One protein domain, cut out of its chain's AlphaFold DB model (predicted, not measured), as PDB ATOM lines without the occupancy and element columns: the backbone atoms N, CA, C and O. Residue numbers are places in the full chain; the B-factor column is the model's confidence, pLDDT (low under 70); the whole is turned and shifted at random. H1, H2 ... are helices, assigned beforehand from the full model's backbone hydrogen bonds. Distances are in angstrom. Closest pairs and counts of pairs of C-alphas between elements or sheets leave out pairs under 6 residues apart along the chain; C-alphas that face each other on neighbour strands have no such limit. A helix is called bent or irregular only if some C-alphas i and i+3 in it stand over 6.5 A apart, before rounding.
ATOM      1  N   ALA A 131     -21.940 -10.244 -56.070       90.62
ATOM      2  CA  ALA A 131     -22.015 -11.695 -56.277       90.62
ATOM      3  C   ALA A 131     -22.564 -12.480 -55.064       90.62
ATOM      4  O   ALA A 131     -23.014 -13.611 -55.215       90.62
ATOM      5  N   LEU A 132     -22.539 -11.882 -53.868       92.00
ATOM      6  CA  LEU A 132     -23.032 -12.463 -52.619       92.00
ATOM      7  C   LEU A 132     -24.299 -11.766 -52.099       92.00
ATOM      8  O   LEU A 132     -24.831 -12.195 -51.081       92.00
ATOM      9  N   ALA A 133     -24.791 -10.710 -52.755       90.62
ATOM     10  CA  ALA A 133     -25.812  -9.824 -52.190       90.62
ATOM     11  C   ALA A 133     -27.147 -10.526 -51.900       90.62
ATOM     12  O   ALA A 133     -27.720 -10.328 -50.829       90.62
ATOM     13  N   ASP A 134     -27.628 -11.365 -52.821       93.56
ATOM     14  CA  ASP A 134     -28.884 -12.097 -52.631       93.56
ATOM     15  C   ASP A 134     -28.717 -13.229 -51.607       93.56
ATOM     16  O   ASP A 134     -29.496 -13.323 -50.664       93.56
ATOM     17  N   TRP A 135     -27.623 -13.992 -51.697       94.25
ATOM     18  CA  TRP A 135     -27.277 -15.026 -50.714       94.25
ATOM     19  C   TRP A 135     -27.150 -14.461 -49.287       94.25
ATOM     20  O   TRP A 135     -27.697 -15.023 -48.341       94.25
ATOM     21  N   ALA A 136     -26.467 -13.326 -49.116       93.81
ATOM     22  CA  ALA A 136     -26.298 -12.686 -47.814       93.81
ATOM     23  C   ALA A 136     -27.637 -12.170 -47.267       93.81
ATOM     24  O   ALA A 136     -27.904 -12.323 -46.076       93.81
ATOM     25  N   ARG A 137     -28.509 -11.621 -48.123       93.38
ATOM     26  CA  ARG A 137     -29.857 -11.195 -47.720       93.38
ATOM     27  C   ARG A 137     -30.708 -12.377 -47.252       93.38
ATOM     28  O   ARG A 137     -31.372 -12.260 -46.226       93.38
ATOM     29  N   ASP A 138     -30.650 -13.500 -47.963       94.88
ATOM     30  CA  ASP A 138     -31.462 -14.686 -47.670       94.88
ATOM     31  C   ASP A 138     -30.976 -15.453 -46.426       94.88
ATOM     32  O   ASP A 138     -31.792 -15.991 -45.677       94.88
ATOM     33  N   HIS A 139     -29.660 -15.495 -46.177       94.50
ATOM     34  CA  HIS A 139     -29.074 -16.259 -45.066       94.50
ATOM     35  C   HIS A 139     -28.731 -15.434 -43.822       94.50
ATOM     36  O   HIS A 139     -28.822 -15.957 -42.713       94.50
ATOM     37  N   LEU A 140     -28.334 -14.168 -43.978       94.38
ATOM     38  CA  LEU A 140     -27.922 -13.294 -42.872       94.38
ATOM     39  C   LEU A 140     -28.986 -12.238 -42.546       94.38
ATOM     40  O   LEU A 140     -29.190 -11.907 -41.376       94.38
ATOM     41  N   GLY A 141     -29.710 -11.759 -43.559       92.06
ATOM     42  CA  GLY A 141     -30.663 -10.655 -43.458       92.06
ATOM     43  C   GLY A 141     -30.016  -9.299 -43.750       92.06
ATOM     44  O   GLY A 141     -28.955  -9.217 -44.367       92.06
ATOM     45  N   GLU A 142     -30.659  -8.218 -43.307       90.38
ATOM     46  CA  GLU A 142     -30.131  -6.861 -43.486       90.38
ATOM     47  C   GLU A 142     -28.977  -6.594 -42.494       90.38
ATOM     48  O   GLU A 142     -29.180  -6.739 -41.281       90.38
ATOM     49  N   PRO A 143     -27.775  -6.204 -42.961       90.12
ATOM     50  CA  PRO A 143     -26.627  -5.982 -42.087       90.12
ATOM     51  C   PRO A 143     -26.824  -4.756 -41.176       90.12
ATOM     52  O   PRO A 143     -27.248  -3.694 -41.638       90.12
ATOM     53  N   PRO A 144     -26.474  -4.841 -39.878       90.56
ATOM     54  CA  PRO A 144     -26.569  -3.707 -38.971       90.56
ATOM     55  C   PRO A 144     -25.516  -2.654 -39.324       90.56
ATOM     56  O   PRO A 144     -24.306  -2.917 -39.327       90.56
ATOM     57  N   ASP A 145     -25.993  -1.439 -39.577       87.38
ATOM     58  CA  ASP A 145     -25.146  -0.295 -39.881       87.38
ATOM     59  C   ASP A 145     -24.833   0.534 -38.626       87.38
ATOM     60  O   ASP A 145     -25.636   1.328 -38.131       87.38
ATOM     61  N   PHE A 146     -23.611   0.357 -38.131       87.56
ATOM     62  CA  PHE A 146     -23.053   1.129 -37.025       87.56
ATOM     63  C   PHE A 146     -22.685   2.561 -37.453       87.56
ATOM     64  O   PHE A 146     -22.763   3.491 -36.649       87.56
ATOM     65  N   THR A 147     -22.339   2.764 -38.729       81.38
ATOM     66  CA  THR A 147     -21.900   4.056 -39.276       81.38
ATOM     67  C   THR A 147     -23.061   5.034 -39.466       81.38
ATOM     68  O   THR A 147     -22.868   6.235 -39.279       81.38
ATOM     69  N   CYS A 148     -24.282   4.543 -39.732       78.56
ATOM     70  CA  CYS A 148     -25.508   5.352 -39.701       78.56
ATOM     71  C   CYS A 148     -25.665   6.079 -38.374       78.56
ATOM     72  O   CYS A 148     -25.974   7.268 -38.364       78.56
ATOM     73  N   ALA A 149     -25.460   5.361 -37.267       70.50
ATOM     74  CA  ALA A 149     -25.602   5.892 -35.919       70.50
ATOM     75  C   ALA A 149     -24.467   6.865 -35.549       70.50
ATOM     76  O   ALA A 149     -24.723   7.836 -34.839       70.50
ATOM     77  N   GLU A 150     -23.248   6.659 -36.068       76.12
ATOM     78  CA  GLU A 150     -22.136   7.619 -35.938       76.12
ATOM     79  C   GLU A 150     -22.425   8.962 -36.635       76.12
ATOM     80  O   GLU A 150     -21.999  10.007 -36.148       76.12
ATOM     81  N   GLN A 151     -23.161   8.951 -37.751       82.19
ATOM     82  CA  GLN A 151     -23.480  10.155 -38.533       82.19
ATOM     83  C   GLN A 151     -24.694  10.944 -38.010       82.19
ATOM     84  O   GLN A 151     -24.969  12.038 -38.507       82.19
ATOM     85  N   GLN A 152     -25.430  10.431 -37.017       81.94
ATOM     86  CA  GLN A 152     -26.597  11.137 -36.482       81.94
ATOM     87  C   GLN A 152     -26.193  12.337 -35.617       81.94
ATOM     88  O   GLN A 152     -25.258  12.239 -34.817       81.94
ATOM     89  N   PRO A 153     -26.925  13.465 -35.696       84.31
ATOM     90  CA  PRO A 153     -26.646  14.633 -34.873       84.31
ATOM     91  C   PRO A 153     -26.872  14.312 -33.391       84.31
ATOM     92  O   PRO A 153     -28.003  14.160 -32.927       84.31
ATOM     93  N   TYR A 154     -25.779  14.226 -32.636       86.81
ATOM     94  CA  TYR A 154     -25.827  14.000 -31.195       86.81
ATOM     95  C   TYR A 154     -26.454  15.207 -30.466       86.81
ATOM     96  O   TYR A 154     -26.077  16.345 -30.778       86.81
ATOM     97  N   PRO A 155     -27.354  15.008 -29.478       88.19
ATOM     98  CA  PRO A 155     -27.977  16.103 -28.736       88.19
ATOM     99  C   PRO A 155     -26.957  17.033 -28.058       88.19
ATOM    100  O   PRO A 155     -26.261  16.654 -27.120       88.19
ATOM    101  N   GLN A 156     -26.906  18.292 -28.497       85.94
ATOM    102  CA  GLN A 156     -25.993  19.321 -27.963       85.94
ATOM    103  C   GLN A 156     -26.494  19.967 -26.656       85.94
ATOM    104  O   GLN A 156     -25.909  20.934 -26.158       85.94
ATOM    105  N   CYS A 157     -27.590  19.456 -26.089       85.44
ATOM    106  CA  CYS A 157     -28.221  20.023 -24.903       85.44
ATOM    107  C   CYS A 157     -27.296  19.970 -23.674       85.44
ATOM    108  O   CYS A 157     -27.232  20.949 -22.937       85.44
ATOM    109  N   VAL A 158     -26.501  18.907 -23.506       82.69
ATOM    110  CA  VAL A 158     -25.550  18.769 -22.386       82.69
ATOM    111  C   VAL A 158     -24.459  19.831 -22.453       82.69
ATOM    112  O   VAL A 158     -24.271  20.568 -21.491       82.69
ATOM    113  N   ALA A 159     -23.812  19.997 -23.610       81.81
ATOM    114  CA  ALA A 159     -22.801  21.037 -23.815       81.81
ATOM    115  C   ALA A 159     -23.381  22.451 -23.608       81.81
ATOM    116  O   ALA A 159     -22.738  23.320 -23.020       81.81
ATOM    117  N   THR A 160     -24.634  22.667 -24.026       80.50
ATOM    118  CA  THR A 160     -25.360  23.931 -23.809       80.50
ATOM    119  C   THR A 160     -25.645  24.200 -22.327       80.50
ATOM    120  O   THR A 160     -25.700  25.361 -21.921       80.50
ATOM    121  N   LEU A 161     -25.834  23.154 -21.517       76.56
ATOM    122  CA  LEU A 161     -26.051  23.262 -20.074       76.56
ATOM    123  C   LEU A 161     -24.720  23.426 -19.317       76.56
ATOM    124  O   LEU A 161     -24.596  24.336 -18.504       76.56
ATOM    125  N   GLN A 162     -23.688  22.651 -19.652       76.44
ATOM    126  CA  GLN A 162     -22.344  22.797 -19.072       76.44
ATOM    127  C   GLN A 162     -21.715  24.176 -19.358       76.44
ATOM    128  O   GLN A 162     -20.949  24.684 -18.542       76.44
ATOM    129  N   GLY A 163     -22.055  24.806 -20.488       68.81
ATOM    130  CA  GLY A 163     -21.575  26.143 -20.858       68.81
ATOM    131  C   GLY A 163     -22.269  27.327 -20.166       68.81
ATOM    132  O   GLY A 163     -21.833  28.464 -20.355       68.81
ATOM    133  N   ARG A 164     -23.340  27.113 -19.386       66.19
ATOM    134  CA  ARG A 164     -24.036  28.187 -18.648       66.19
ATOM    135  C   ARG A 164     -23.630  28.185 -17.179       66.19
ATOM    136  O   ARG A 164     -23.434  27.140 -16.566       66.19
ATOM    137  N   SER A 165     -23.551  29.369 -16.581       55.69
ATOM    138  CA  SER A 165     -23.281  29.493 -15.151       55.69
ATOM    139  C   SER A 165     -24.443  28.928 -14.315       55.69
ATOM    140  O   SER A 165     -25.617  29.023 -14.677       55.69
ATOM    141  N   ARG A 166     -24.102  28.341 -13.157       56.19
ATOM    142  CA  ARG A 166     -25.030  27.621 -12.257       56.19
ATOM    143  C   ARG A 166     -26.365  28.321 -11.891       56.19
ATOM    144  O   ARG A 166     -27.291  27.571 -11.589       56.19
ATOM    145  N   PRO A 167     -26.533  29.664 -11.876       54.81
ATOM    146  CA  PRO A 167     -27.802  30.280 -11.466       54.81
ATOM    147  C   PRO A 167     -28.993  30.103 -12.423       54.81
ATOM    148  O   PRO A 167     -30.129  30.199 -11.968       54.81
ATOM    149  N   GLU A 168     -28.773  29.878 -13.725       54.19
ATOM    150  CA  GLU A 168     -29.841  30.015 -14.741       54.19
ATOM    151  C   GLU A 168     -30.420  28.696 -15.273       54.19
ATOM    152  O   GLU A 168     -31.376  28.700 -16.056       54.19
ATOM    153  N   ILE A 169     -29.880  27.545 -14.865       59.72
ATOM    154  CA  ILE A 169     -30.371  26.253 -15.357       59.72
ATOM    155  C   ILE A 169     -31.588  25.811 -14.554       59.72
ATOM    156  O   ILE A 169     -31.505  25.263 -13.454       59.72
ATOM    157  N   SER A 170     -32.757  26.050 -15.145       69.44
ATOM    158  CA  SER A 170     -34.011  25.523 -14.632       69.44
ATOM    159  C   SER A 170     -34.027  23.993 -14.733       69.44
ATOM    160  O   SER A 170     -33.586  23.398 -15.719       69.44
ATOM    161  N   ARG A 171     -34.626  23.341 -13.730       74.50
ATOM    162  CA  ARG A 171     -34.856  21.881 -13.706       74.50
ATOM    163  C   ARG A 171     -35.576  21.361 -14.953       74.50
ATOM    164  O   ARG A 171     -35.416  20.204 -15.323       74.50
ATOM    165  N   VAL A 172     -36.372  22.221 -15.590       82.00
ATOM    166  CA  VAL A 172     -37.097  21.930 -16.831       82.00
ATOM    167  C   VAL A 172     -36.123  21.711 -17.992       82.00
ATOM    168  O   VAL A 172     -36.286  20.750 -18.734       82.00
ATOM    169  N   ALA A 173     -35.071  22.530 -18.112       82.25
ATOM    170  CA  ALA A 173     -34.081  22.402 -19.183       82.25
ATOM    171  C   ALA A 173     -33.232  21.121 -19.059       82.25
ATOM    172  O   ALA A 173     -32.973  20.457 -20.061       82.25
ATOM    173  N   ALA A 174     -32.854  20.732 -17.835       82.38
ATOM    174  CA  ALA A 174     -32.143  19.472 -17.592       82.38
ATOM    175  C   ALA A 174     -33.004  18.244 -17.953       82.38
ATOM    176  O   ALA A 174     -32.522  17.322 -18.611       82.38
ATOM    177  N   ARG A 175     -34.298  18.260 -17.596       84.12
ATOM    178  CA  ARG A 175     -35.247  17.189 -17.951       84.12
ATOM    179  C   ARG A 175     -35.471  17.092 -19.455       84.12
ATOM    180  O   ARG A 175     -35.325  16.001 -19.991       84.12
ATOM    181  N   GLN A 176     -35.694  18.224 -20.131       88.56
ATOM    182  CA  GLN A 176     -35.817  18.263 -21.592       88.56
ATOM    183  C   GLN A 176     -34.588  17.646 -22.275       88.56
ATOM    184  O   GLN A 176     -34.736  16.820 -23.166       88.56
ATOM    185  N   CYS A 177     -33.375  17.957 -21.803       88.94
ATOM    186  CA  CYS A 177     -32.156  17.342 -22.330       88.94
ATOM    187  C   CYS A 177     -32.112  15.815 -22.115       88.94
ATOM    188  O   CYS A 177     -31.711  15.066 -23.008       88.94
ATOM    189  N   GLY A 178     -32.572  15.332 -20.955       89.25
ATOM    190  CA  GLY A 178     -32.740  13.899 -20.693       89.25
ATOM    191  C   GLY A 178     -33.753  13.227 -21.631       89.25
ATOM    192  O   GLY A 178     -33.496  12.117 -22.106       89.25
ATOM    193  N   ASP A 179     -34.859  13.903 -21.942       90.88
ATOM    194  CA  ASP A 179     -35.892  13.428 -22.871       90.88
ATOM    195  C   ASP A 179     -35.399  13.417 -24.330       90.88
ATOM    196  O   ASP A 179     -35.640  12.442 -25.050       90.88
ATOM    197  N   ASP A 180     -34.634  14.432 -24.746       91.44
ATOM    198  CA  ASP A 180     -33.989  14.517 -26.062       91.44
ATOM    199  C   ASP A 180     -32.956  13.387 -26.245       91.44
ATOM    200  O   ASP A 180     -32.939  12.696 -27.269       91.44
ATOM    201  N   LEU A 181     -32.136  13.116 -25.220       91.69
ATOM    202  CA  LEU A 181     -31.218  11.970 -25.187       91.69
ATOM    203  C   LEU A 181     -31.973  10.632 -25.204       91.69
ATOM    204  O   LEU A 181     -31.547   9.682 -25.866       91.69
ATOM    205  N   ALA A 182     -33.116  10.532 -24.521       91.81
ATOM    206  CA  ALA A 182     -33.961   9.343 -24.571       91.81
ATOM    207  C   ALA A 182     -34.599   9.144 -25.954       91.81
ATOM    208  O   ALA A 182     -34.749   8.002 -26.390       91.81
ATOM    209  N   ALA A 183     -34.952  10.224 -26.657       93.31
ATOM    210  CA  ALA A 183     -35.429  10.182 -28.035       93.31
ATOM    211  C   ALA A 183     -34.325   9.720 -28.994       93.31
ATOM    212  O   ALA A 183     -34.533   8.745 -29.716       93.31
ATOM    213  N   PHE A 184     -33.131  10.321 -28.924       92.06
ATOM    214  CA  PHE A 184     -31.956   9.901 -29.695       92.06
ATOM    215  C   PHE A 184     -31.680   8.396 -29.539       92.06
ATOM    216  O   PHE A 184     -31.566   7.667 -30.526       92.06
ATOM    217  N   ARG A 185     -31.654   7.891 -28.298       92.12
ATOM    218  CA  ARG A 185     -31.381   6.469 -28.039       92.12
ATOM    219  C   ARG A 185     -32.488   5.545 -28.546       92.12
ATOM    220  O   ARG A 185     -32.175   4.468 -29.051       92.12
ATOM    221  N   ARG A 186     -33.761   5.949 -28.459       92.88
ATOM    222  CA  ARG A 186     -34.888   5.187 -29.028       92.88
ATOM    223  C   ARG A 186     -34.829   5.118 -30.556       92.88
ATOM    224  O   ARG A 186     -35.096   4.053 -31.099       92.88
ATOM    225  N   SER A 187     -34.459   6.210 -31.223       90.12
ATOM    226  CA  SER A 187     -34.434   6.288 -32.690       90.12
ATOM    227  C   SER A 187     -33.195   5.660 -33.329       90.12
ATOM    228  O   SER A 187     -33.307   5.108 -34.417       90.12
ATOM    229  N   PHE A 188     -32.024   5.736 -32.684       88.88
ATOM    230  CA  PHE A 188     -30.746   5.413 -33.342       88.88
ATOM    231  C   PHE A 188     -29.904   4.347 -32.639       88.88
ATOM    232  O   PHE A 188     -29.118   3.666 -33.289       88.88
ATOM    233  N   VAL A 189     -30.064   4.166 -31.325       90.62
ATOM    234  CA  VAL A 189     -29.271   3.186 -30.564       90.62
ATOM    235  C   VAL A 189     -30.020   1.860 -30.432       90.62
ATOM    236  O   VAL A 189     -29.477   0.804 -30.748       90.62
ATOM    237  N   ALA A 190     -31.283   1.892 -30.000       91.62
ATOM    238  CA  ALA A 190     -32.079   0.683 -29.790       91.62
ATOM    239  C   ALA A 190     -32.267  -0.183 -31.061       91.62
ATOM    240  O   ALA A 190     -32.107  -1.402 -30.943       91.62
ATOM    241  N   PRO A 191     -32.524   0.376 -32.268       91.19
ATOM    242  CA  PRO A 191     -32.686  -0.436 -33.476       91.19
ATOM    243  C   PRO A 191     -31.413  -1.197 -33.864       91.19
ATOM    244  O   PRO A 191     -31.494  -2.360 -34.247       91.19
ATOM    245  N   VAL A 192     -30.235  -0.586 -33.687       91.56
ATOM    246  CA  VAL A 192     -28.934  -1.204 -33.998       91.56
ATOM    247  C   VAL A 192     -28.660  -2.416 -33.103       91.56
ATOM    248  O   VAL A 192     -28.192  -3.440 -33.594       91.56
ATOM    249  N   TYR A 193     -29.004  -2.352 -31.810       92.50
ATOM    250  CA  TYR A 193     -28.914  -3.518 -30.920       92.50
ATOM    251  C   TYR A 193     -29.859  -4.652 -31.345       92.50
ATOM    252  O   TYR A 193     -29.463  -5.815 -31.290       92.50
ATOM    253  N   GLY A 194     -31.081  -4.327 -31.785       91.31
ATOM    254  CA  GLY A 194     -32.032  -5.313 -32.309       91.31
ATOM    255  C   GLY A 194     -31.524  -5.988 -33.585       91.31
ATOM    256  O   GLY A 194     -31.459  -7.214 -33.647       91.31
ATOM    257  N   ALA A 195     -31.085  -5.191 -34.564       92.06
ATOM    258  CA  ALA A 195     -30.519  -5.683 -35.817       92.06
ATOM    259  C   ALA A 195     -29.267  -6.545 -35.583       92.06
ATOM    260  O   ALA A 195     -29.208  -7.673 -36.068       92.06
ATOM    261  N   LYS A 196     -28.304  -6.082 -34.764       93.69
ATOM    262  CA  LYS A 196     -27.102  -6.867 -34.428       93.69
ATOM    263  C   LYS A 196     -27.441  -8.193 -33.749       93.69
ATOM    264  O   LYS A 196     -26.776  -9.179 -34.045       93.69
ATOM    265  N   ALA A 197     -28.430  -8.241 -32.855       93.81
ATOM    266  CA  ALA A 197     -28.787  -9.483 -32.168       93.81
ATOM    267  C   ALA A 197     -29.272 -10.564 -33.150       93.81
ATOM    268  O   ALA A 197     -28.738 -11.670 -33.141       93.81
ATOM    269  N   SER A 198     -30.221 -10.231 -34.031       93.88
ATOM    270  CA  SER A 198     -30.727 -11.169 -35.043       93.88
ATOM    271  C   SER A 198     -29.658 -11.539 -36.076       93.88
ATOM    272  O   SER A 198     -29.472 -12.713 -36.381       93.88
ATOM    273  N   TYR A 199     -28.908 -10.551 -36.571       95.38
ATOM    274  CA  TYR A 199     -27.878 -10.764 -37.590       95.38
ATOM    275  C   TYR A 199     -26.701 -11.609 -37.068       95.38
ATOM    276  O   TYR A 199     -26.173 -12.443 -37.795       95.38
ATOM    277  N   GLN A 200     -26.328 -11.473 -35.786       95.56
ATOM    278  CA  GLN A 200     -25.313 -12.328 -35.156       95.56
ATOM    279  C   GLN A 200     -25.759 -13.796 -35.096       95.56
ATOM    280  O   GLN A 200     -24.972 -14.672 -35.428       95.56
ATOM    281  N   ILE A 201     -27.017 -14.071 -34.729       95.12
ATOM    282  CA  ILE A 201     -27.556 -15.443 -34.699       95.12
ATOM    283  C   ILE A 201     -27.476 -16.078 -36.094       95.12
ATOM    284  O   ILE A 201     -27.043 -17.223 -36.235       95.12
ATOM    285  N   ASN A 202     -27.843 -15.322 -37.131       95.25
ATOM    286  CA  ASN A 202     -27.792 -15.792 -38.512       95.25
ATOM    287  C   ASN A 202     -26.349 -16.014 -39.006       95.25
ATOM    288  O   ASN A 202     -26.089 -17.014 -39.677       95.25
ATOM    289  N   LEU A 203     -25.405 -15.134 -38.642       95.19
ATOM    290  CA  LEU A 203     -23.972 -15.322 -38.903       95.19
ATOM    291  C   LEU A 203     -23.444 -16.602 -38.257       95.19
ATOM    292  O   LEU A 203     -22.855 -17.416 -38.957       95.19
ATOM    293  N   ASP A 204     -23.688 -16.806 -36.961       93.62
ATOM    294  CA  ASP A 204     -23.170 -17.956 -36.212       93.62
ATOM    295  C   ASP A 204     -23.717 -19.286 -36.788       93.62
ATOM    296  O   ASP A 204     -22.980 -20.261 -36.960       93.62
ATOM    297  N   HIS A 205     -25.004 -19.318 -37.167       93.50
ATOM    298  CA  HIS A 205     -25.611 -20.464 -37.859       93.50
ATOM    299  C   HIS A 205     -25.033 -20.695 -39.263       93.50
ATOM    300  O   HIS A 205     -24.788 -21.842 -39.647       93.50
ATOM    301  N   THR A 206     -24.815 -19.625 -40.031       93.81
ATOM    302  CA  THR A 206     -24.300 -19.707 -41.407       93.81
ATOM    303  C   THR A 206     -22.824 -20.103 -41.425       93.81
ATOM    304  O   THR A 206     -22.437 -20.952 -42.225       93.81
ATOM    305  N   GLU A 207     -22.013 -19.583 -40.500       93.25
ATOM    306  CA  GLU A 207     -20.621 -19.994 -40.299       93.25
ATOM    307  C   GLU A 207     -20.537 -21.499 -40.002       93.25
ATOM    308  O   GLU A 207     -19.772 -22.226 -40.640       93.25
ATOM    309  N   PHE A 208     -21.372 -21.995 -39.080       89.50
ATOM    310  CA  PHE A 208     -21.426 -23.419 -38.752       89.50
ATOM    311  C   PHE A 208     -21.800 -24.287 -39.963       89.50
ATOM    312  O   PHE A 208     -21.175 -25.324 -40.188       89.50
ATOM    313  N   ALA A 209     -22.782 -23.860 -40.765       89.38
ATOM    314  CA  ALA A 209     -23.185 -24.578 -41.971       89.38
ATOM    315  C   ALA A 209     -22.068 -24.600 -43.031       89.38
ATOM    316  O   ALA A 209     -21.745 -25.668 -43.559       89.38
ATOM    317  N   LEU A 210     -21.425 -23.455 -43.297       90.25
ATOM    318  CA  LEU A 210     -20.359 -23.327 -44.299       90.25
ATOM    319  C   LEU A 210     -19.136 -24.194 -43.975       90.25
ATOM    320  O   LEU A 210     -18.578 -24.801 -44.883       90.25
ATOM    321  N   ARG A 211     -18.779 -24.355 -42.692       85.88
ATOM    322  CA  ARG A 211     -17.694 -25.258 -42.248       85.88
ATOM    323  C   ARG A 211     -17.896 -26.734 -42.635       85.88
ATOM    324  O   ARG A 211     -16.939 -27.501 -42.572       85.88
ATOM    325  N   SER A 212     -19.113 -27.147 -42.999       80.12
ATOM    326  CA  SER A 212     -19.421 -28.506 -43.481       80.12
ATOM    327  C   SER A 212     -19.537 -28.639 -45.007       80.12
ATOM    328  O   SER A 212     -19.673 -29.754 -45.509       80.12
ATOM    329  N   GLY A 213     -19.493 -27.526 -45.746       73.75
ATOM    330  CA  GLY A 213     -19.609 -27.502 -47.205       73.75
ATOM    331  C   GLY A 213     -18.262 -27.662 -47.914       73.75
ATOM    332  O   GLY A 213     -17.227 -27.241 -47.407       73.75
ATOM    333  N   VAL A 214     -18.279 -28.246 -49.116       61.41
ATOM    334  CA  VAL A 214     -17.098 -28.369 -49.990       61.41
ATOM    335  C   VAL A 214     -17.479 -27.937 -51.410       61.41
ATOM    336  O   VAL A 214     -17.913 -28.749 -52.223       61.41
ATOM    337  N   SER A 215     -17.350 -26.641 -51.691       73.44
ATOM    338  CA  SER A 215     -17.470 -26.041 -53.028       73.44
ATOM    339  C   SER A 215     -16.712 -24.713 -53.073       73.44
ATOM    340  O   SER A 215     -16.554 -24.076 -52.033       73.44
ATOM    341  N   ASP A 216     -16.288 -24.260 -54.252       64.81
ATOM    342  CA  ASP A 216     -15.522 -23.007 -54.380       64.81
ATOM    343  C   ASP A 216     -16.350 -21.790 -53.913       64.81
ATOM    344  O   ASP A 216     -15.887 -21.005 -53.091       64.81
ATOM    345  N   ASP A 217     -17.640 -21.738 -54.274       76.19
ATOM    346  CA  ASP A 217     -18.638 -20.806 -53.717       76.19
ATOM    347  C   ASP A 217     -18.673 -20.756 -52.175       76.19
ATOM    348  O   ASP A 217     -19.077 -19.750 -51.590       76.19
ATOM    349  N   ALA A 218     -18.346 -21.862 -51.494       81.00
ATOM    350  CA  ALA A 218     -18.359 -21.914 -50.035       81.00
ATOM    351  C   ALA A 218     -17.133 -21.220 -49.430       81.00
ATOM    352  O   ALA A 218     -17.247 -20.713 -48.317       81.00
ATOM    353  N   ALA A 219     -16.009 -21.137 -50.153       85.50
ATOM    354  CA  ALA A 219     -14.834 -20.382 -49.723       85.50
ATOM    355  C   ALA A 219     -15.126 -18.873 -49.718       85.50
ATOM    356  O   ALA A 219     -15.005 -18.242 -48.671       85.50
ATOM    357  N   ASP A 220     -15.642 -18.321 -50.823       89.19
ATOM    358  CA  ASP A 220     -16.007 -16.897 -50.919       89.19
ATOM    359  C   ASP A 220     -17.057 -16.493 -49.864       89.19
ATOM    360  O   ASP A 220     -16.957 -15.440 -49.227       89.19
ATOM    361  N   ARG A 221     -18.057 -17.355 -49.630       93.06
ATOM    362  CA  ARG A 221     -19.071 -17.158 -48.576       93.06
ATOM    363  C   ARG A 221     -18.465 -17.232 -47.175       93.06
ATOM    364  O   ARG A 221     -18.853 -16.448 -46.313       93.06
ATOM    365  N   HIS A 222     -17.533 -18.155 -46.938       91.88
ATOM    366  CA  HIS A 222     -16.859 -18.306 -45.648       91.88
ATOM    367  C   HIS A 222     -15.962 -17.102 -45.339       91.88
ATOM    368  O   HIS A 222     -16.026 -16.572 -44.232       91.88
ATOM    369  N   ASP A 223     -15.195 -16.616 -46.315       91.81
ATOM    370  CA  ASP A 223     -14.349 -15.428 -46.167       91.81
ATOM    371  C   ASP A 223     -15.185 -14.165 -45.920       91.81
ATOM    372  O   ASP A 223     -14.858 -13.367 -45.036       91.81
ATOM    373  N   TYR A 224     -16.316 -14.012 -46.620       93.19
ATOM    374  CA  TYR A 224     -17.268 -12.934 -46.350       93.19
ATOM    375  C   TYR A 224     -17.861 -13.017 -44.931       93.19
ATOM    376  O   TYR A 224     -17.862 -12.018 -44.211       93.19
ATOM    377  N   VAL A 225     -18.302 -14.199 -44.481       94.69
ATOM    378  CA  VAL A 225     -18.824 -14.398 -43.114       94.69
ATOM    379  C   VAL A 225     -17.750 -14.133 -42.055       94.69
ATOM    380  O   VAL A 225     -18.031 -13.468 -41.060       94.69
ATOM    381  N   ALA A 226     -16.507 -14.570 -42.268       93.12
ATOM    382  CA  ALA A 226     -15.396 -14.310 -41.354       93.12
ATOM    383  C   ALA A 226     -15.048 -12.809 -41.266       93.12
ATOM    384  O   ALA A 226     -14.811 -12.278 -40.171       93.12
ATOM    385  N   ALA A 227     -15.065 -12.098 -42.399       93.19
ATOM    386  CA  ALA A 227     -14.908 -10.646 -42.438       93.19
ATOM    387  C   ALA A 227     -16.058  -9.930 -41.706       93.19
ATOM    388  O   ALA A 227     -15.815  -9.001 -40.933       93.19
ATOM    389  N   GLU A 228     -17.294 -10.397 -41.875       94.31
ATOM    390  CA  GLU A 228     -18.473  -9.787 -41.263       94.31
ATOM    391  C   GLU A 228     -18.553 -10.051 -39.747       94.31
ATOM    392  O   GLU A 228     -18.827  -9.127 -38.983       94.31
ATOM    393  N   ILE A 229     -18.183 -11.247 -39.267       94.00
ATOM    394  CA  ILE A 229     -17.977 -11.534 -37.831       94.00
ATOM    395  C   ILE A 229     -16.919 -10.591 -37.233       94.00
ATOM    396  O   ILE A 229     -17.085 -10.088 -36.113       94.00
ATOM    397  N   SER A 230     -15.851 -10.314 -37.988       93.06
ATOM    398  CA  SER A 230     -14.781  -9.392 -37.583       93.06
ATOM    399  C   SER A 230     -15.261  -7.936 -37.536       93.06
ATOM    400  O   SER A 230     -14.920  -7.208 -36.603       93.06
ATOM    401  N   ARG A 231     -16.098  -7.505 -38.491       92.25
ATOM    402  CA  ARG A 231     -16.727  -6.171 -38.510       92.25
ATOM    403  C   ARG A 231     -17.706  -5.996 -37.348       92.25
ATOM    404  O   ARG A 231     -17.612  -5.027 -36.593       92.25
ATOM    405  N   MET A 232     -18.579  -6.983 -37.150       93.38
ATOM    406  CA  MET A 232     -19.614  -7.044 -36.113       93.38
ATOM    407  C   MET A 232     -19.084  -6.917 -34.685       93.38
ATOM    408  O   MET A 232     -19.853  -6.569 -33.790       93.38
ATOM    409  N   ASN A 233     -17.803  -7.214 -34.460       92.00
ATOM    410  CA  ASN A 233     -17.147  -7.153 -33.155       92.00
ATOM    411  C   ASN A 233     -15.870  -6.287 -33.181       92.00
ATOM    412  O   ASN A 233     -15.040  -6.389 -32.280       92.00
ATOM    413  N   GLY A 234     -15.708  -5.460 -34.220       91.94
ATOM    414  CA  GLY A 234     -14.532  -4.621 -34.451       91.94
ATOM    415  C   GLY A 234     -14.765  -3.132 -34.179       91.94
ATOM    416  O   GLY A 234     -15.704  -2.724 -33.499       91.94
ATOM    417  N   ARG A 235     -13.910  -2.286 -34.771       91.50
ATOM    418  CA  ARG A 235     -13.847  -0.841 -34.472       91.50
ATOM    419  C   ARG A 235     -15.150  -0.070 -34.712       91.50
ATOM    420  O   ARG A 235     -15.413   0.884 -33.990       91.50
ATOM    421  N   GLU A 236     -15.951  -0.452 -35.706       90.38
ATOM    422  CA  GLU A 236     -17.267   0.163 -35.960       90.38
ATOM    423  C   GLU A 236     -18.219  -0.064 -34.779       90.38
ATOM    424  O   GLU A 236     -18.852   0.868 -34.282       90.38
ATOM    425  N   TRP A 237     -18.253  -1.299 -34.275       92.38
ATOM    426  CA  TRP A 237     -19.026  -1.657 -33.095       92.38
ATOM    427  C   TRP A 237     -18.531  -0.917 -31.847       92.38
ATOM    428  O   TRP A 237     -19.340  -0.359 -31.106       92.38
ATOM    429  N   ASP A 238     -17.214  -0.832 -31.639       93.88
ATOM    430  CA  ASP A 238     -16.636  -0.113 -30.497       93.88
ATOM    431  C   ASP A 238     -16.983   1.386 -30.499       93.88
ATOM    432  O   ASP A 238     -17.321   1.944 -29.450       93.88
ATOM    433  N   ARG A 239     -16.954   2.043 -31.669       91.81
ATOM    434  CA  ARG A 239     -17.359   3.455 -31.812       91.81
ATOM    435  C   ARG A 239     -18.850   3.649 -31.542       91.81
ATOM    436  O   ARG A 239     -19.212   4.548 -30.782       91.81
ATOM    437  N   PHE A 240     -19.711   2.776 -32.064       93.25
ATOM    438  CA  PHE A 240     -21.138   2.790 -31.732       93.25
ATOM    439  C   PHE A 240     -21.387   2.596 -30.222       93.25
ATOM    440  O   PHE A 240     -22.161   3.336 -29.609       93.25
ATOM    441  N   VAL A 241     -20.679   1.658 -29.582       94.00
ATOM    442  CA  VAL A 241     -20.755   1.425 -28.130       94.00
ATOM    443  C   VAL A 241     -20.261   2.634 -27.328       94.00
ATOM    444  O   VAL A 241     -20.791   2.898 -26.247       94.00
ATOM    445  N   ALA A 242     -19.287   3.399 -27.828       93.44
ATOM    446  CA  ALA A 242     -18.872   4.657 -27.207       93.44
ATOM    447  C   ALA A 242     -19.994   5.715 -27.242       93.44
ATOM    448  O   ALA A 242     -20.224   6.387 -26.235       93.44
ATOM    449  N   ILE A 243     -20.749   5.810 -28.344       91.69
ATOM    450  CA  ILE A 243     -21.909   6.713 -28.468       91.69
ATOM    451  C   ILE A 243     -23.034   6.303 -27.507       91.69
ATOM    452  O   ILE A 243     -23.554   7.156 -26.781       91.69
ATOM    453  N   ASP A 244     -23.390   5.012 -27.438       93.38
ATOM    454  CA  ASP A 244     -24.386   4.537 -26.465       93.38
ATOM    455  C   ASP A 244     -23.928   4.813 -25.026       93.38
ATOM    456  O   ASP A 244     -24.700   5.363 -24.239       93.38
ATOM    457  N   ARG A 245     -22.668   4.514 -24.689       93.94
ATOM    458  CA  ARG A 245     -22.099   4.782 -23.361       93.94
ATOM    459  C   ARG A 245     -22.212   6.257 -22.984       93.94
ATOM    460  O   ARG A 245     -22.843   6.555 -21.971       93.94
ATOM    461  N   LYS A 246     -21.725   7.159 -23.844       91.81
ATOM    462  CA  LYS A 246     -21.845   8.607 -23.644       91.81
ATOM    463  C   LYS A 246     -23.308   9.012 -23.450       91.81
ATOM    464  O   LYS A 246     -23.642   9.669 -22.477       91.81
ATOM    465  N   SER A 247     -24.218   8.532 -24.303       91.69
ATOM    466  CA  SER A 247     -25.657   8.830 -24.186       91.69
ATOM    467  C   SER A 247     -26.329   8.295 -22.914       91.69
ATOM    468  O   SER A 247     -27.343   8.847 -22.490       91.69
ATOM    469  N   ARG A 248     -25.782   7.253 -22.268       91.31
ATOM    470  CA  ARG A 248     -26.218   6.804 -20.932       91.31
ATOM    471  C   ARG A 248     -25.673   7.704 -19.829       91.31
ATOM    472  O   ARG A 248     -26.385   7.952 -18.861       91.31
ATOM    473  N   GLU A 249     -24.422   8.132 -19.941       90.31
ATOM    474  CA  GLU A 249     -23.739   8.983 -18.962       90.31
ATOM    475  C   GLU A 249     -24.349  10.389 -18.946       90.31
ATOM    476  O   GLU A 249     -24.840  10.820 -17.902       90.31
ATOM    477  N   ASP A 250     -24.472  11.012 -20.115       88.00
ATOM    478  CA  ASP A 250     -25.128  12.302 -20.345       88.00
ATOM    479  C   ASP A 250     -26.589  12.301 -19.843       88.00
ATOM    480  O   ASP A 250     -27.020  13.194 -19.111       88.00
ATOM    481  N   MET A 251     -27.352  11.238 -20.138       88.12
ATOM    482  CA  MET A 251     -28.734  11.087 -19.659       88.12
ATOM    483  C   MET A 251     -28.812  10.985 -18.130       88.12
ATOM    484  O   MET A 251     -29.686  11.598 -17.517       88.12
ATOM    485  N   ARG A 252     -27.907  10.227 -17.498       85.75
ATOM    486  CA  ARG A 252     -27.836  10.123 -16.030       85.75
ATOM    487  C   ARG A 252     -27.434  11.450 -15.395       85.75
ATOM    488  O   ARG A 252     -27.999  11.810 -14.366       85.75
ATOM    489  N   ALA A 253     -26.500  12.180 -16.005       83.19
ATOM    490  CA  ALA A 253     -26.058  13.482 -15.520       83.19
ATOM    491  C   ALA A 253     -27.214  14.494 -15.483       83.19
ATOM    492  O   ALA A 253     -27.333  15.244 -14.518       83.19
ATOM    493  N   CYS A 254     -28.100  14.473 -16.481       81.94
ATOM    494  CA  CYS A 254     -29.242  15.391 -16.561       81.94
ATOM    495  C   CYS A 254     -30.518  14.893 -15.855       81.94
ATOM    496  O   CYS A 254     -31.423  15.690 -15.601       81.94
ATOM    497  N   GLN A 255     -30.548  13.629 -15.416       77.56
ATOM    498  CA  GLN A 255     -31.481  13.144 -14.387       77.56
ATOM    499  C   GLN A 255     -31.049  13.561 -12.969       77.56
ATOM    500  O   GLN A 255     -31.878  14.024 -12.185       77.56
ATOM    501  N   ASP A 256     -29.762  13.438 -12.633       73.12
ATOM    502  CA  ASP A 256     -29.196  13.918 -11.365       73.12
ATOM    503  C   ASP A 256     -28.818  15.403 -11.493       73.12
ATOM    504  O   ASP A 256     -27.640  15.730 -11.593       73.12
TER     505      ASP A 256
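AT A GLANCE: This is residues 131 to 256 of the 267 residues of an uncharacterized protein of Erythrobacter sp (UniProt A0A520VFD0). This is a long, thin rod of helices: the long H4 runs nearly straight along most of its length, and H5 and H6, one after the other, run back alongside it. The stretch before H4, with the short helices H1, H2 and H3, passes along the rod from the H4b and H5 end to the H4a end, where residues 162 to 168 stick out. The printed part has 126 residues with six named helices, in the order H1 to H6 along the chain, and no named strand; the class is all helix. The whole is loose, with a radius of gyration of the C-alphas of 20.1 A, and its C-alphas span 71 by 22 by 20 A.

HOW THE PARTS SIT: Start with H4, residues 171 to 210, which was assigned as one helix by its hydrogen bonds but is bent: C-alphas 187 and 190 are 6.7 A apart. Taken whole, it is the hub, touching 4 other helices. Its arms are H4a, residues 171 to 187, and H4b, residues 190 to 210, at a shallow tilt of 26 degrees. H4a touches H6, residues 235 to 255, with 17 pairs of C-alphas within 8 A; the closest C-alphas, of Gly 178 and Met 251, are 5.0 A apart, and the two run opposite ways at a shallow tilt of 26 degrees. H4b touches H5, residues 216 to 232, and the two form a helical hairpin, opposite ways at a shallow tilt of 32 degrees; look at Leu 210 and Ala 218, their closest C-alphas, 6.2 A apart. H4b and H6 are near each other, with 5 pairs of C-alphas within 10 A. H2, residues 146 to 150, touches H6 at residues 236 to 243 alone; the closest C-alphas, of Phe 146 and Phe 240, are 5.9 A apart. H3, residues 157 to 162, forms a helical hairpin with H4a but only just touches it, at residues 174 to 177 alone, with 3 pairs of C-alphas within 8 A. Their closest C-alphas, of Cys 157 and Cys 177, are 5.4 A apart, and they run opposite ways at a steep tilt of 41 degrees. H1, residues 131 to 139, is close to H4b but not clearly touching, about perpendicular at 75 degrees, with the C-alphas of His 139 and Asn 202 closest at 6.7 A. H1 is apart from H6, and H4a is apart from H5. The helix packing is only just mostly aligned, with 2 of 3 pairs at a shallow tilt. Every O i to N i+4 pair is within hydrogen-bond range in H2, H3, H4a, H4b and H6, against 4 of 5 in H1 and 12 of 13 in H5.

IN THESE COORDINATES: Find C-alpha 171 at (-34.856, 21.881, -13.706); from there H4a runs 24.6 A to C-alpha 187, and H4b runs 30.4 A from C-alpha 190 to C-alpha 210 at (-20.359, -23.327, -44.299). Going back, H5 covers 24.6 A from residue 216 to 232, and H6 covers 30.2 A from residue 235 to C-alpha 255 at (-31.481, 13.144, -14.387). Before H4, look for H1, 14.0 A long and irregular, with C-alphas 131 and 134 7.8 A apart, then the short H2 at residues 146 to 150 and H3 at residues 157 to 162.

THE WHOLE: Look at Pro 167 and Val 214 for the two C-alphas farthest apart, 71.0 A. The printed part has no cut. The links H4 to H5 and H5 to H6 are tight, the other three are short, and no link is long. Residues 162 to 168 stand free. The mean pLDDT of the printed part is 86.7, and it is under 70 at residues 163 to 170, 214 and 216.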